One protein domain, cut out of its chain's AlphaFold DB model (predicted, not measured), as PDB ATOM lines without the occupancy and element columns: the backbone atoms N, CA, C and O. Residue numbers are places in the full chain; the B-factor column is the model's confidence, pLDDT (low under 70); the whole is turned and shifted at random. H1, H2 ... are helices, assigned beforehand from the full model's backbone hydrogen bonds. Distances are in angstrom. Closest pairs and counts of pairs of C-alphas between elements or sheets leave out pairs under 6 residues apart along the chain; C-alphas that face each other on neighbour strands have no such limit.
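Overview. This is residues 11 to 97 of the 258 residues of the protein "Gamt protein" of Symbiodinium necroappetens (UniProt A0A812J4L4). Four helices, H1, H2, H4 and H5, pack in a mostly crossed cluster, each touching two others, with H5 nearest the middle and short H3 and H6 toward one end. The printed part has 87 residues with six named helices, H1 to H6 in chain order, and no named strand: all helix. It is compact, with a radius of gyration of the C-alphas of 12.4 A and spans of 36 by 25 by 23 A.

Along the chain. H1, residues 11 to 23, begins at C-alpha 11 (-27.702, 42.736, -51.084). H2, residues 32 to 49, is 26.2 A long. H3 is residues 53 to 58, H4 62 to 73, H5 79 to 89. H6, residues 92 to 95, ends at C-alpha 95 (-17.266, 39.937, -31.399).

Arrangement. H1 and H2 touch at a steep tilt of 48 degrees, closest C-alphas Ala 14 and Leu 43, 5.7 A. H1, with residues 17 to 21 alone, touches H5, about perpendicular at 83 degrees, closest C-alphas Leu 21 and Gly 85, 6.2 A. H2, with residues 45 to 49 alone, touches residues 68 to 73 of H4, closest C-alphas Ile 45 and Ser 72, 6.6 A. H4 and H5 form a hairpin, a shallow tilt of 33 degrees, only just short of steep; closest C-alphas Glu 66 and Leu 83, 6.4 A. H3 and H6 touch no helix. Every O i to N i+4 pair is within hydrogen-bond range in H1 to H5; H6 is too short for one.

Size, cuts and confidence. The farthest C-alphas, Pro 31 and Ala 97, are 36.3 A apart. The printed part has no cut and no long link. Residues 93 and 95 to 97 have pLDDT under 70.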
ATOM      1  N   SER A  11     -26.246  42.855 -51.213       95.94
ATOM      2  CA  SER A  11     -27.702  42.736 -51.084       95.94
ATOM      3  C   SER A  11     -28.102  41.624 -50.116       95.94
ATOM      4  O   SER A  11     -28.929  41.848 -49.232       95.94
ATOM      5  N   ASP A  12     -27.493  40.442 -50.236       95.25
ATOM      6  CA  ASP A  12     -27.799  39.302 -49.360       95.25
ATOM      7  C   ASP A  12     -27.413  39.601 -47.909       95.25
ATOM      8  O   ASP A  12     -28.123  39.234 -46.966       95.25
ATOM      9  N   LEU A  13     -26.295  40.307 -47.728       94.06
ATOM     10  CA  LEU A  13     -25.812  40.730 -46.422       94.06
ATOM     11  C   LEU A  13     -26.755  41.768 -45.784       94.06
ATOM     12  O   LEU A  13     -27.093  41.641 -44.604       94.06
ATOM     13  N   ALA A  14     -27.236  42.751 -46.555       95.44
ATOM     14  CA  ALA A  14     -28.217  43.733 -46.087       95.44
ATOM     15  C   ALA A  14     -29.549  43.074 -45.687       95.44
ATOM     16  O   ALA A  14     -30.076  43.355 -44.606       95.44
ATOM     17  N   HIS A  15     -30.053  42.150 -46.508       94.19
ATOM     18  CA  HIS A  15     -31.291  41.424 -46.232       94.19
ATOM     19  C   HIS A  15     -31.188  40.587 -44.943       94.19
ATOM     20  O   HIS A  15     -32.036  40.697 -44.051       94.19
ATOM     21  N   ASN A  16     -30.117  39.796 -44.796       94.44
ATOM     22  CA  ASN A  16     -29.884  38.993 -43.590       94.44
ATOM     23  C   ASN A  16     -29.721  39.862 -42.336       94.44
ATOM     24  O   ASN A  16     -30.254  39.528 -41.274       94.44
ATOM     25  N   LEU A  17     -29.037  41.004 -42.447       94.31
ATOM     26  CA  LEU A  17     -28.917  41.953 -41.345       94.31
ATOM     27  C   LEU A  17     -30.295  42.480 -40.911       94.31
ATOM     28  O   LEU A  17     -30.583  42.529 -39.712       94.31
ATOM     29  N   CYS A  18     -31.163  42.844 -41.858       94.50
ATOM     30  CA  CYS A  18     -32.529  43.269 -41.554       94.50
ATOM     31  C   CYS A  18     -33.318  42.180 -40.811       94.50
ATOM     32  O   CYS A  18     -33.997  42.492 -39.829       94.50
ATOM     33  N   ASP A  19     -33.181  40.908 -41.196       93.81
ATOM     34  CA  ASP A  19     -33.806  39.792 -40.473       93.81
ATOM     35  C   ASP A  19     -33.280  39.657 -39.036       93.81
ATOM     36  O   ASP A  19     -34.054  39.400 -38.108       93.81
ATOM     37  N   VAL A  20     -31.980  39.874 -38.813       93.31
ATOM     38  CA  VAL A  20     -31.389  39.896 -37.465       93.31
ATOM     39  C   VAL A  20     -31.945  41.060 -36.636       93.31
ATOM     40  O   VAL A  20     -32.290  40.867 -35.467       93.31
ATOM     41  N   LEU A  21     -32.100  42.249 -37.223       92.56
ATOM     42  CA  LEU A  21     -32.677  43.414 -36.542       92.56
ATOM     43  C   LEU A  21     -34.143  43.199 -36.145       92.56
ATOM     44  O   LEU A  21     -34.553  43.618 -35.057       92.56
ATOM     45  N   VAL A  22     -34.921  42.518 -36.991       93.31
ATOM     46  CA  VAL A  22     -36.302  42.123 -36.673       93.31
ATOM     47  C   VAL A  22     -36.318  41.096 -35.540       93.31
ATOM     48  O   VAL A  22     -37.058  41.273 -34.573       93.31
ATOM     49  N   LYS A  23     -35.449  40.075 -35.584       92.75
ATOM     50  CA  LYS A  23     -35.325  39.070 -34.508       92.75
ATOM     51  C   LYS A  23     -34.936  39.688 -33.162       92.75
ATOM     52  O   LYS A  23     -35.413  39.231 -32.127       92.75
ATOM     53  N   LYS A  24     -34.111  40.738 -33.166       90.38
ATOM     54  CA  LYS A  24     -33.746  41.504 -31.961       90.38
ATOM     55  C   LYS A  24     -34.845  42.455 -31.474       90.38
ATOM     56  O   LYS A  24     -34.686  43.068 -30.422       90.38
ATOM     57  N   GLY A  25     -35.931  42.626 -32.230       92.19
ATOM     58  CA  GLY A  25     -37.002  43.571 -31.915       92.19
ATOM     59  C   GLY A  25     -36.619  45.044 -32.102       92.19
ATOM     60  O   GLY A  25     -37.362  45.920 -31.664       92.19
ATOM     61  N   GLN A  26     -35.483  45.333 -32.750       90.88
ATOM     62  CA  GLN A  26     -35.064  46.705 -33.068       90.88
ATOM     63  C   GLN A  26     -35.810  47.253 -34.287       90.88
ATOM     64  O   GLN A  26     -36.040  48.458 -34.389       90.88
ATOM     65  N   LEU A  27     -36.243  46.366 -35.187       90.12
ATOM     66  CA  LEU A  27     -37.107  46.696 -36.313       90.12
ATOM     67  C   LEU A  27     -38.452  45.978 -36.168       90.12
ATOM     68  O   LEU A  27     -38.507  44.788 -35.869       90.12
ATOM     69  N   LYS A  28     -39.557  46.700 -36.382       88.19
ATOM     70  CA  LYS A  28     -40.894  46.093 -36.404       88.19
ATOM     71  C   LYS A  28     -41.087  45.345 -37.719       88.19
ATOM     72  O   LYS A  28     -40.827  45.899 -38.780       88.19
ATOM     73  N   GLU A  29     -41.620  44.129 -37.648       86.81
ATOM     74  CA  GLU A  29     -41.931  43.313 -38.830       86.81
ATOM     75  C   GLU A  29     -43.006  43.960 -39.725       86.81
ATOM     76  O   GLU A  29     -43.005  43.802 -40.943       86.81
ATOM     77  N   LYS A  30     -43.924  44.727 -39.123       86.06
ATOM     78  CA  LYS A  30     -45.021  45.406 -39.820       86.06
ATOM     79  C   LYS A  30     -45.000  46.908 -39.528       86.06
ATOM     80  O   LYS A  30     -44.856  47.282 -38.359       86.06
ATOM     81  N   PRO A  31     -45.222  47.769 -40.541       85.88
ATOM     82  CA  PRO A  31     -45.516  47.464 -41.952       85.88
ATOM     83  C   PRO A  31     -44.274  47.130 -42.806       85.88
ATOM     84  O   PRO A  31     -43.199  47.687 -42.595       85.88
ATOM     85  N   ALA A  32     -44.457  46.281 -43.827       87.56
ATOM     86  CA  ALA A  32     -43.389  45.781 -44.706       87.56
ATOM     87  C   ALA A  32     -42.590  46.888 -45.424       87.56
ATOM     88  O   ALA A  32     -41.402  46.727 -45.674       87.56
ATOM     89  N   PHE A  33     -43.211  48.043 -45.684       90.50
ATOM     90  CA  PHE A  33     -42.554  49.178 -46.336       90.50
ATOM     91  C   PHE A  33     -41.366  49.743 -45.535       90.50
ATOM     92  O   PHE A  33     -40.380  50.198 -46.109       90.50
ATOM     93  N   ILE A  34     -41.419  49.691 -44.198       89.81
ATOM     94  CA  ILE A  34     -40.312  50.183 -43.363       89.81
ATOM     95  C   ILE A  34     -39.094  49.265 -43.504       89.81
ATOM     96  O   ILE A  34     -37.962  49.742 -43.475       89.81
ATOM     97  N   ARG A  35     -39.317  47.957 -43.686       92.25
ATOM     98  CA  ARG A  35     -38.238  46.993 -43.909       92.25
ATOM     99  C   ARG A  35     -37.518  47.292 -45.218       92.25
ATOM    100  O   ARG A  35     -36.305  47.457 -45.193       92.25
ATOM    101  N   THR A  36     -38.260  47.459 -46.312       93.38
ATOM    102  CA  THR A  36     -37.677  47.748 -47.630       93.38
ATOM    103  C   THR A  36     -36.932  49.084 -47.670       93.38
ATOM    104  O   THR A  36     -35.870  49.161 -48.277       93.38
ATOM    105  N   ASP A  37     -37.430  50.129 -46.991       93.62
ATOM    106  CA  ASP A  37     -36.726  51.423 -46.908       93.62
ATOM    107  C   ASP A  37     -35.396  51.304 -46.151       93.62
ATOM    108  O   ASP A  37     -34.374  51.852 -46.569       93.62
ATOM    109  N   ARG A  38     -35.387  50.559 -45.040       93.00
ATOM    110  CA  ARG A  38     -34.168  50.335 -44.254       93.00
ATOM    111  C   ARG A  38     -33.167  49.466 -44.992       93.00
ATOM    112  O   ARG A  38     -31.985  49.789 -44.979       93.00
ATOM    113  N   GLU A  39     -33.640  48.422 -45.652       95.19
ATOM    114  CA  GLU A  39     -32.816  47.540 -46.468       95.19
ATOM    115  C   GLU A  39     -32.149  48.308 -47.615       95.19
ATOM    116  O   GLU A  39     -30.932  48.238 -47.751       95.19
ATOM    117  N   ALA A  40     -32.896  49.138 -48.351       96.38
ATOM    118  CA  ALA A  40     -32.342  49.961 -49.427       96.38
ATOM    119  C   ALA A  40     -31.274  50.952 -48.928       96.38
ATOM    120  O   ALA A  40     -30.241  51.130 -49.574       96.38
ATOM    121  N   LYS A  41     -31.485  51.572 -47.758       94.88
ATOM    122  CA  LYS A  41     -30.490  52.467 -47.139       94.88
ATOM    123  C   LYS A  41     -29.227  51.723 -46.721       94.88
ATOM    124  O   LYS A  41     -28.127  52.193 -46.989       94.88
ATOM    125  N   ILE A  42     -29.383  50.569 -46.074       95.50
ATOM    126  CA  ILE A  42     -28.262  49.714 -45.667       95.50
ATOM    127  C   ILE A  42     -27.479  49.249 -46.897       95.50
ATOM    128  O   ILE A  42     -26.254  49.326 -46.902       95.50
ATOM    129  N   LEU A  43     -28.181  48.837 -47.951       96.56
ATOM    130  CA  LEU A  43     -27.589  48.427 -49.218       96.56
ATOM    131  C   LEU A  43     -26.773  49.563 -49.845       96.56
ATOM    132  O   LEU A  43     -25.612  49.343 -50.165       96.56
ATOM    133  N   GLN A  44     -27.306  50.788 -49.921       96.06
ATOM    134  CA  GLN A  44     -26.552  51.947 -50.429       96.06
ATOM    135  C   GLN A  44     -25.279  52.231 -49.622       96.06
ATOM    136  O   GLN A  44     -24.242  52.568 -50.192       96.06
ATOM    137  N   ILE A  45     -25.340  52.087 -48.296       95.19
ATOM    138  CA  ILE A  45     -24.172  52.257 -47.425       95.19
ATOM    139  C   ILE A  45     -23.130  51.171 -47.709       95.19
ATOM    140  O   ILE A  45     -21.944  51.472 -47.856       95.19
ATOM    141  N   PHE A  46     -23.561  49.914 -47.812       95.50
ATOM    142  CA  PHE A  46     -22.664  48.796 -48.098       95.50
ATOM    143  C   PHE A  46     -22.066  48.882 -49.494       95.50
ATOM    144  O   PHE A  46     -20.874  48.643 -49.634       95.50
ATOM    145  N   GLU A  47     -22.814  49.316 -50.503       96.06
ATOM    146  CA  GLU A  47     -22.274  49.591 -51.835       96.06
ATOM    147  C   GLU A  47     -21.278  50.756 -51.822       96.06
ATOM    148  O   GLU A  47     -20.204  50.646 -52.411       96.06
ATOM    149  N   GLY A  48     -21.573  51.837 -51.092       95.12
ATOM    150  CA  GLY A  48     -20.681  52.994 -50.975       95.12
ATOM    151  C   GLY A  48     -19.340  52.670 -50.306       95.12
ATOM    152  O   GLY A  48     -18.308  53.220 -50.688       95.12
ATOM    153  N   ILE A  49     -19.335  51.756 -49.333       94.19
ATOM    154  CA  ILE A  49     -18.114  51.251 -48.675       94.19
ATOM    155  C   ILE A  49     -17.504  50.072 -49.470       94.19
ATOM    156  O   ILE A  49     -16.329  49.721 -49.314       94.19
ATOM    157  N   GLY A  50     -18.303  49.441 -50.331       95.19
ATOM    158  CA  GLY A  50     -18.012  48.167 -50.978       95.19
ATOM    159  C   GLY A  50     -17.885  47.022 -49.974       95.19
ATOM    160  O   GLY A  50     -16.937  46.254 -50.089       95.19
ATOM    161  N   LEU A  51     -18.739  46.967 -48.951       94.38
ATOM    162  CA  LEU A  51     -18.745  45.931 -47.918       94.38
ATOM    163  C   LEU A  51     -19.528  44.698 -48.398       94.38
ATOM    164  O   LEU A  51     -20.753  44.734 -48.481       94.38
ATOM    165  N   ASP A  52     -18.818  43.607 -48.668       93.56
ATOM    166  CA  ASP A  52     -19.356  42.306 -49.071       93.56
ATOM    167  C   ASP A  52     -19.010  41.206 -48.046       93.56
ATOM    168  O   ASP A  52     -18.276  41.431 -47.073       93.56
ATOM    169  N   GLY A  53     -19.548  39.996 -48.249       91.25
ATOM    170  CA  GLY A  53     -19.234  38.837 -47.404       91.25
ATOM    171  C   GLY A  53     -17.738  38.499 -47.394       91.25
ATOM    172  O   GLY A  53     -17.188  38.114 -46.358       91.25
ATOM    173  N   ALA A  54     -17.049  38.717 -48.517       91.94
ATOM    174  CA  ALA A  54     -15.612  38.503 -48.629       91.94
ATOM    175  C   ALA A  54     -14.828  39.482 -47.743       91.94
ATOM    176  O   ALA A  54     -14.020  39.044 -46.924       91.94
ATOM    177  N   LYS A  55     -15.097  40.791 -47.807       89.81
ATOM    178  CA  LYS A  55     -14.460  41.776 -46.921       89.81
ATOM    179  C   LYS A  55     -14.828  41.560 -45.463       89.81
ATOM    180  O   LYS A  55     -13.956  41.719 -44.617       89.81
ATOM    181  N   MET A  56     -16.054  41.139 -45.150       88.75
ATOM    182  CA  MET A  56     -16.425  40.751 -43.782       88.75
ATOM    183  C   MET A  56     -15.495  39.674 -43.209       88.75
ATOM    184  O   MET A  56     -15.133  39.757 -42.040       88.75
ATOM    185  N   SER A  57     -15.044  38.721 -44.034       87.38
ATOM    186  CA  SER A  57     -14.087  37.687 -43.611       87.38
ATOM    187  C   SER A  57     -12.662  38.203 -43.381       87.38
ATOM    188  O   SER A  57     -11.893  37.564 -42.672       87.38
ATOM    189  N   THR A  58     -12.307  39.360 -43.951       87.88
ATOM    190  CA  THR A  58     -10.972  39.963 -43.785       87.88
ATOM    191  C   THR A  58     -10.808  40.730 -42.473       87.88
ATOM    192  O   THR A  58      -9.693  41.119 -42.132       87.88
ATOM    193  N   PHE A  59     -11.899  40.981 -41.741       84.00
ATOM    194  CA  PHE A  59     -11.857  41.740 -40.495       84.00
ATOM    195  C   PHE A  59     -11.764  40.816 -39.281       84.00
ATOM    196  O   PHE A  59     -12.748  40.203 -38.876       84.00
ATOM    197  N   ASP A  60     -10.601  40.821 -38.629       83.06
ATOM    198  CA  ASP A  60     -10.395  40.145 -37.340       83.06
ATOM    199  C   ASP A  60     -10.944  40.947 -36.148       83.06
ATOM    200  O   ASP A  60     -11.026  40.438 -35.033       83.06
ATOM    201  N   ASN A  61     -11.295  42.221 -36.364       83.19
ATOM    202  CA  ASN A  61     -11.756  43.143 -35.328       83.19
ATOM    203  C   ASN A  61     -12.989  43.938 -35.790       83.19
ATOM    204  O   ASN A  61     -13.009  44.434 -36.920       83.19
ATOM    205  N   PRO A  62     -13.978  44.178 -34.908       85.69
ATOM    206  CA  PRO A  62     -15.169  44.956 -35.254       85.69
ATOM    207  C   PRO A  62     -14.893  46.468 -35.366       85.69
ATOM    208  O   PRO A  62     -15.666  47.191 -35.988       85.69
ATOM    209  N   GLY A  63     -13.794  46.970 -34.791       87.62
ATOM    210  CA  GLY A  63     -13.479  48.407 -34.731       87.62
ATOM    211  C   GLY A  63     -13.411  49.110 -36.100       87.62
ATOM    212  O   GLY A  63     -14.151  50.074 -36.314       87.62
ATOM    213  N   PRO A  64     -12.575  48.641 -37.049       88.38
ATOM    214  CA  PRO A  64     -12.487  49.229 -38.388       88.38
ATOM    215  C   PRO A  64     -13.824  49.227 -39.136       88.38
ATOM    216  O   PRO A  64     -14.182  50.215 -39.781       88.38
ATOM    217  N   LEU A  65     -14.597  48.149 -38.989       89.44
ATOM    218  CA  LEU A  65     -15.928  48.018 -39.576       89.44
ATOM    219  C   LEU A  65     -16.891  49.085 -39.035       89.44
ATOM    220  O   LEU A  65     -17.543  49.781 -39.815       89.44
ATOM    221  N   GLU A  66     -16.924  49.292 -37.716       90.56
ATOM    222  CA  GLU A  66     -17.734  50.355 -37.107       90.56
ATOM    223  C   GLU A  66     -17.347  51.745 -37.608       90.56
ATOM    224  O   GLU A  66     -18.218  52.582 -37.864       90.56
ATOM    225  N   MET A  67     -16.047  51.999 -37.763       90.06
ATOM    226  CA  MET A  67     -15.548  53.285 -38.237       90.06
ATOM    227  C   MET A  67     -15.984  53.567 -39.679       90.06
ATOM    228  O   MET A  67     -16.426  54.680 -39.962       90.06
ATOM    229  N   MET A  68     -15.888  52.587 -40.582       91.44
ATOM    230  CA  MET A  68     -16.312  52.761 -41.978       91.44
ATOM    231  C   MET A  68     -17.807  53.068 -42.080       91.44
ATOM    232  O   MET A  68     -18.195  54.030 -42.746       91.44
ATOM    233  N   VAL A  69     -18.640  52.311 -41.358       92.06
ATOM    234  CA  VAL A  69     -20.091  52.532 -41.356       92.06
ATOM    235  C   VAL A  69     -20.409  53.916 -40.788       92.06
ATOM    236  O   VAL A  69     -21.092  54.694 -41.448       92.06
ATOM    237  N   ARG A  70     -19.840  54.297 -39.635       91.81
ATOM    238  CA  ARG A  70     -20.075  55.624 -39.029       91.81
ATOM    239  C   ARG A  70     -19.635  56.787 -39.917       91.81
ATOM    240  O   ARG A  70     -20.308  57.816 -39.921       91.81
ATOM    241  N   LYS A  71     -18.531  56.634 -40.660       91.12
ATOM    242  CA  LYS A  71     -18.061  57.638 -41.629       91.12
ATOM    243  C   LYS A  71     -19.065  57.839 -42.766       91.12
ATOM    244  O   LYS A  71     -19.244  58.967 -43.206       91.12
ATOM    245  N   SER A  72     -19.735  56.778 -43.215       92.56
ATOM    246  CA  SER A  72     -20.728  56.867 -44.293       92.56
ATOM    247  C   SER A  72     -22.087  57.430 -43.848       92.56
ATOM    248  O   SER A  72     -22.771  58.076 -44.635       92.56
ATOM    249  N   THR A  73     -22.476  57.228 -42.583       90.50
ATOM    250  CA  THR A  73     -23.839  57.514 -42.100       90.50
ATOM    251  C   THR A  73     -23.983  58.804 -41.291       90.50
ATOM    252  O   THR A  73     -25.052  59.052 -40.740       90.50
ATOM    253  N   ASN A  74     -22.936  59.631 -41.184       86.62
ATOM    254  CA  ASN A  74     -22.976  60.993 -40.619       86.62
ATOM    255  C   ASN A  74     -23.747  61.154 -39.284       86.62
ATOM    256  O   ASN A  74     -24.347  62.196 -39.025       86.62
ATOM    257  N   GLY A  75     -23.726  60.141 -38.409       83.06
ATOM    258  CA  GLY A  75     -24.329  60.226 -37.071       83.06
ATOM    259  C   GLY A  75     -25.818  59.879 -36.971       83.06
ATOM    260  O   GLY A  75     -26.457  60.227 -35.979       83.06
ATOM    261  N   GLU A  76     -26.390  59.174 -37.947       89.62
ATOM    262  CA  GLU A  76     -27.753  58.655 -37.817       89.62
ATOM    263  C   GLU A  76     -27.908  57.697 -36.612       89.62
ATOM    264  O   GLU A  76     -27.100  56.797 -36.383       89.62
ATOM    265  N   THR A  77     -28.982  57.856 -35.832       89.06
ATOM    266  CA  THR A  77     -29.178  57.127 -34.562       89.06
ATOM    267  C   THR A  77     -29.394  55.623 -34.736       89.06
ATOM    268  O   THR A  77     -29.014  54.834 -33.873       89.06
ATOM    269  N   TRP A  78     -29.970  55.205 -35.864       90.88
ATOM    270  CA  TRP A  78     -30.244  53.797 -36.166       90.88
ATOM    271  C   TRP A  78     -28.984  53.007 -36.556       90.88
ATOM    272  O   TRP A  78     -29.018  51.779 -36.606       90.88
ATOM    273  N   VAL A  79     -27.856  53.683 -36.776       92.50
ATOM    274  CA  VAL A  79     -26.577  53.052 -37.134       92.50
ATOM    275  C   VAL A  79     -26.064  52.181 -35.999       92.50
ATOM    276  O   VAL A  79     -25.519  51.113 -36.248       92.50
ATOM    277  N   GLN A  80     -26.284  52.582 -34.745       92.25
ATOM    278  CA  GLN A  80     -25.860  51.776 -33.600       92.25
ATOM    279  C   GLN A  80     -26.528  50.390 -33.616       92.25
ATOM    280  O   GLN A  80     -25.868  49.388 -33.369       92.25
ATOM    281  N   HIS A  81     -27.801  50.326 -34.007       93.06
ATOM    282  CA  HIS A  81     -28.543  49.077 -34.171       93.06
ATOM    283  C   HIS A  81     -27.948  48.193 -35.273       93.06
ATOM    284  O   HIS A  81     -27.766  46.994 -35.072       93.06
ATOM    285  N   VAL A  82     -27.571  48.787 -36.410       93.12
ATOM    286  CA  VAL A  82     -26.866  48.085 -37.497       93.12
ATOM    287  C   VAL A  82     -25.538  47.512 -37.027       93.12
ATOM    288  O   VAL A  82     -25.267  46.345 -37.288       93.12
ATOM    289  N   LEU A  83     -24.735  48.298 -36.306       92.06
ATOM    290  CA  LEU A  83     -23.444  47.850 -35.779       92.06
ATOM    291  C   LEU A  83     -23.613  46.700 -34.785       92.06
ATOM    292  O   LEU A  83     -22.899  45.701 -34.872       92.06
ATOM    293  N   ASP A  84     -24.599  46.788 -33.892       90.38
ATOM    294  CA  ASP A  84     -24.922  45.704 -32.965       90.38
ATOM    295  C   ASP A  84     -25.397  44.450 -33.726       90.38
ATOM    296  O   ASP A  84     -25.109  43.317 -33.327       90.38
ATOM    297  N   GLY A  85     -26.150  44.629 -34.817       91.50
ATOM    298  CA  GLY A  85     -26.568  43.574 -35.742       91.50
ATOM    299  C   GLY A  85     -25.383  42.882 -36.416       91.50
ATOM    300  O   GLY A  85     -25.256  41.662 -36.316       91.50
ATOM    301  N   LEU A  86     -24.479  43.658 -37.018       90.44
ATOM    302  CA  LEU A  86     -23.256  43.170 -37.662       90.44
ATOM    303  C   LEU A  86     -22.367  42.419 -36.664       90.44
ATOM    304  O   LEU A  86     -21.966  41.290 -36.931       90.44
ATOM    305  N   THR A  87     -22.165  42.985 -35.471       88.50
ATOM    306  CA  THR A  87     -21.378  42.365 -34.390       88.50
ATOM    307  C   THR A  87     -21.958  41.020 -33.954       88.50
ATOM    308  O   THR A  87     -21.209  40.112 -33.619       88.50
ATOM    309  N   SER A  88     -23.284  40.845 -33.998       87.94
ATOM    310  CA  SER A  88     -23.906  39.549 -33.680       87.94
ATOM    311  C   SER A  88     -23.867  38.512 -34.801       87.94
ATOM    312  O   SER A  88     -24.162  37.349 -34.538       87.94
ATOM    313  N   MET A  89     -23.568  38.918 -36.039       86.69
ATOM    314  CA  MET A  89     -23.361  37.983 -37.154       86.69
ATOM    315  C   MET A  89     -21.905  37.508 -37.243       86.69
ATOM    316  O   MET A  89     -21.636  36.469 -37.842       86.69
ATOM    317  N   LEU A  90     -20.973  38.259 -36.650       85.50
ATOM    318  CA  LEU A  90     -19.578  37.861 -36.500       85.50
ATOM    319  C   LEU A  90     -19.449  36.729 -35.461       85.50
ATOM    320  O   LEU A  90     -20.237  36.670 -34.512       85.50
ATOM    321  N   PRO A  91     -18.470  35.819 -35.618       80.38
ATOM    322  CA  PRO A  91     -18.207  34.778 -34.631       80.38
ATOM    323  C   PRO A  91     -17.887  35.409 -33.275       80.38
ATOM    324  O   PRO A  91     -17.253  36.462 -33.199       80.38
ATOM    325  N   GLU A  92     -18.327  34.761 -32.193       72.69
ATOM    326  CA  GLU A  92     -18.210  35.314 -30.838       72.69
ATOM    327  C   GLU A  92     -16.768  35.640 -30.440       72.69
ATOM    328  O   GLU A  92     -16.553  36.550 -29.641       72.69
ATOM    329  N   ASP A  93     -15.796  34.936 -31.017       67.12
ATOM    330  CA  ASP A  93     -14.369  35.160 -30.789       67.12
ATOM    331  C   ASP A  93     -13.923  36.540 -31.301       67.12
ATOM    332  O   ASP A  93     -13.182  37.248 -30.621       67.12
ATOM    333  N   VAL A  94     -14.456  36.971 -32.449       70.62
ATOM    334  CA  VAL A  94     -14.209  38.297 -33.042       70.62
ATOM    335  C   VAL A  94     -15.103  39.360 -32.403       70.62
ATOM    336  O   VAL A  94     -14.674  40.487 -32.171       70.62
ATOM    337  N   ALA A  95     -16.342  39.011 -32.052       67.56
ATOM    338  CA  ALA A  95     -17.266  39.937 -31.399       67.56
ATOM    339  C   ALA A  95     -16.817  40.327 -29.976       67.56
ATOM    340  O   ALA A  95     -17.108  41.436 -29.521       67.56
ATOM    341  N   LYS A  96     -16.126  39.422 -29.268       65.44
ATOM    342  CA  LYS A  96     -15.560  39.655 -27.926       65.44
ATOM    343  C   LYS A  96     -14.131  40.190 -27.962       65.44
ATOM    344  O   LYS A  96     -13.652  40.632 -26.913       65.44
ATOM    345  N   ALA A  97     -13.458  40.159 -29.117       65.81
ATOM    346  CA  ALA A  97     -12.175  40.826 -29.277       65.81
ATOM    347  C   ALA A  97     -12.349  42.289 -28.853       65.81
ATOM    348  O   ALA A  97     -13.311  42.958 -29.247       65.81
TER     349      ALA A  97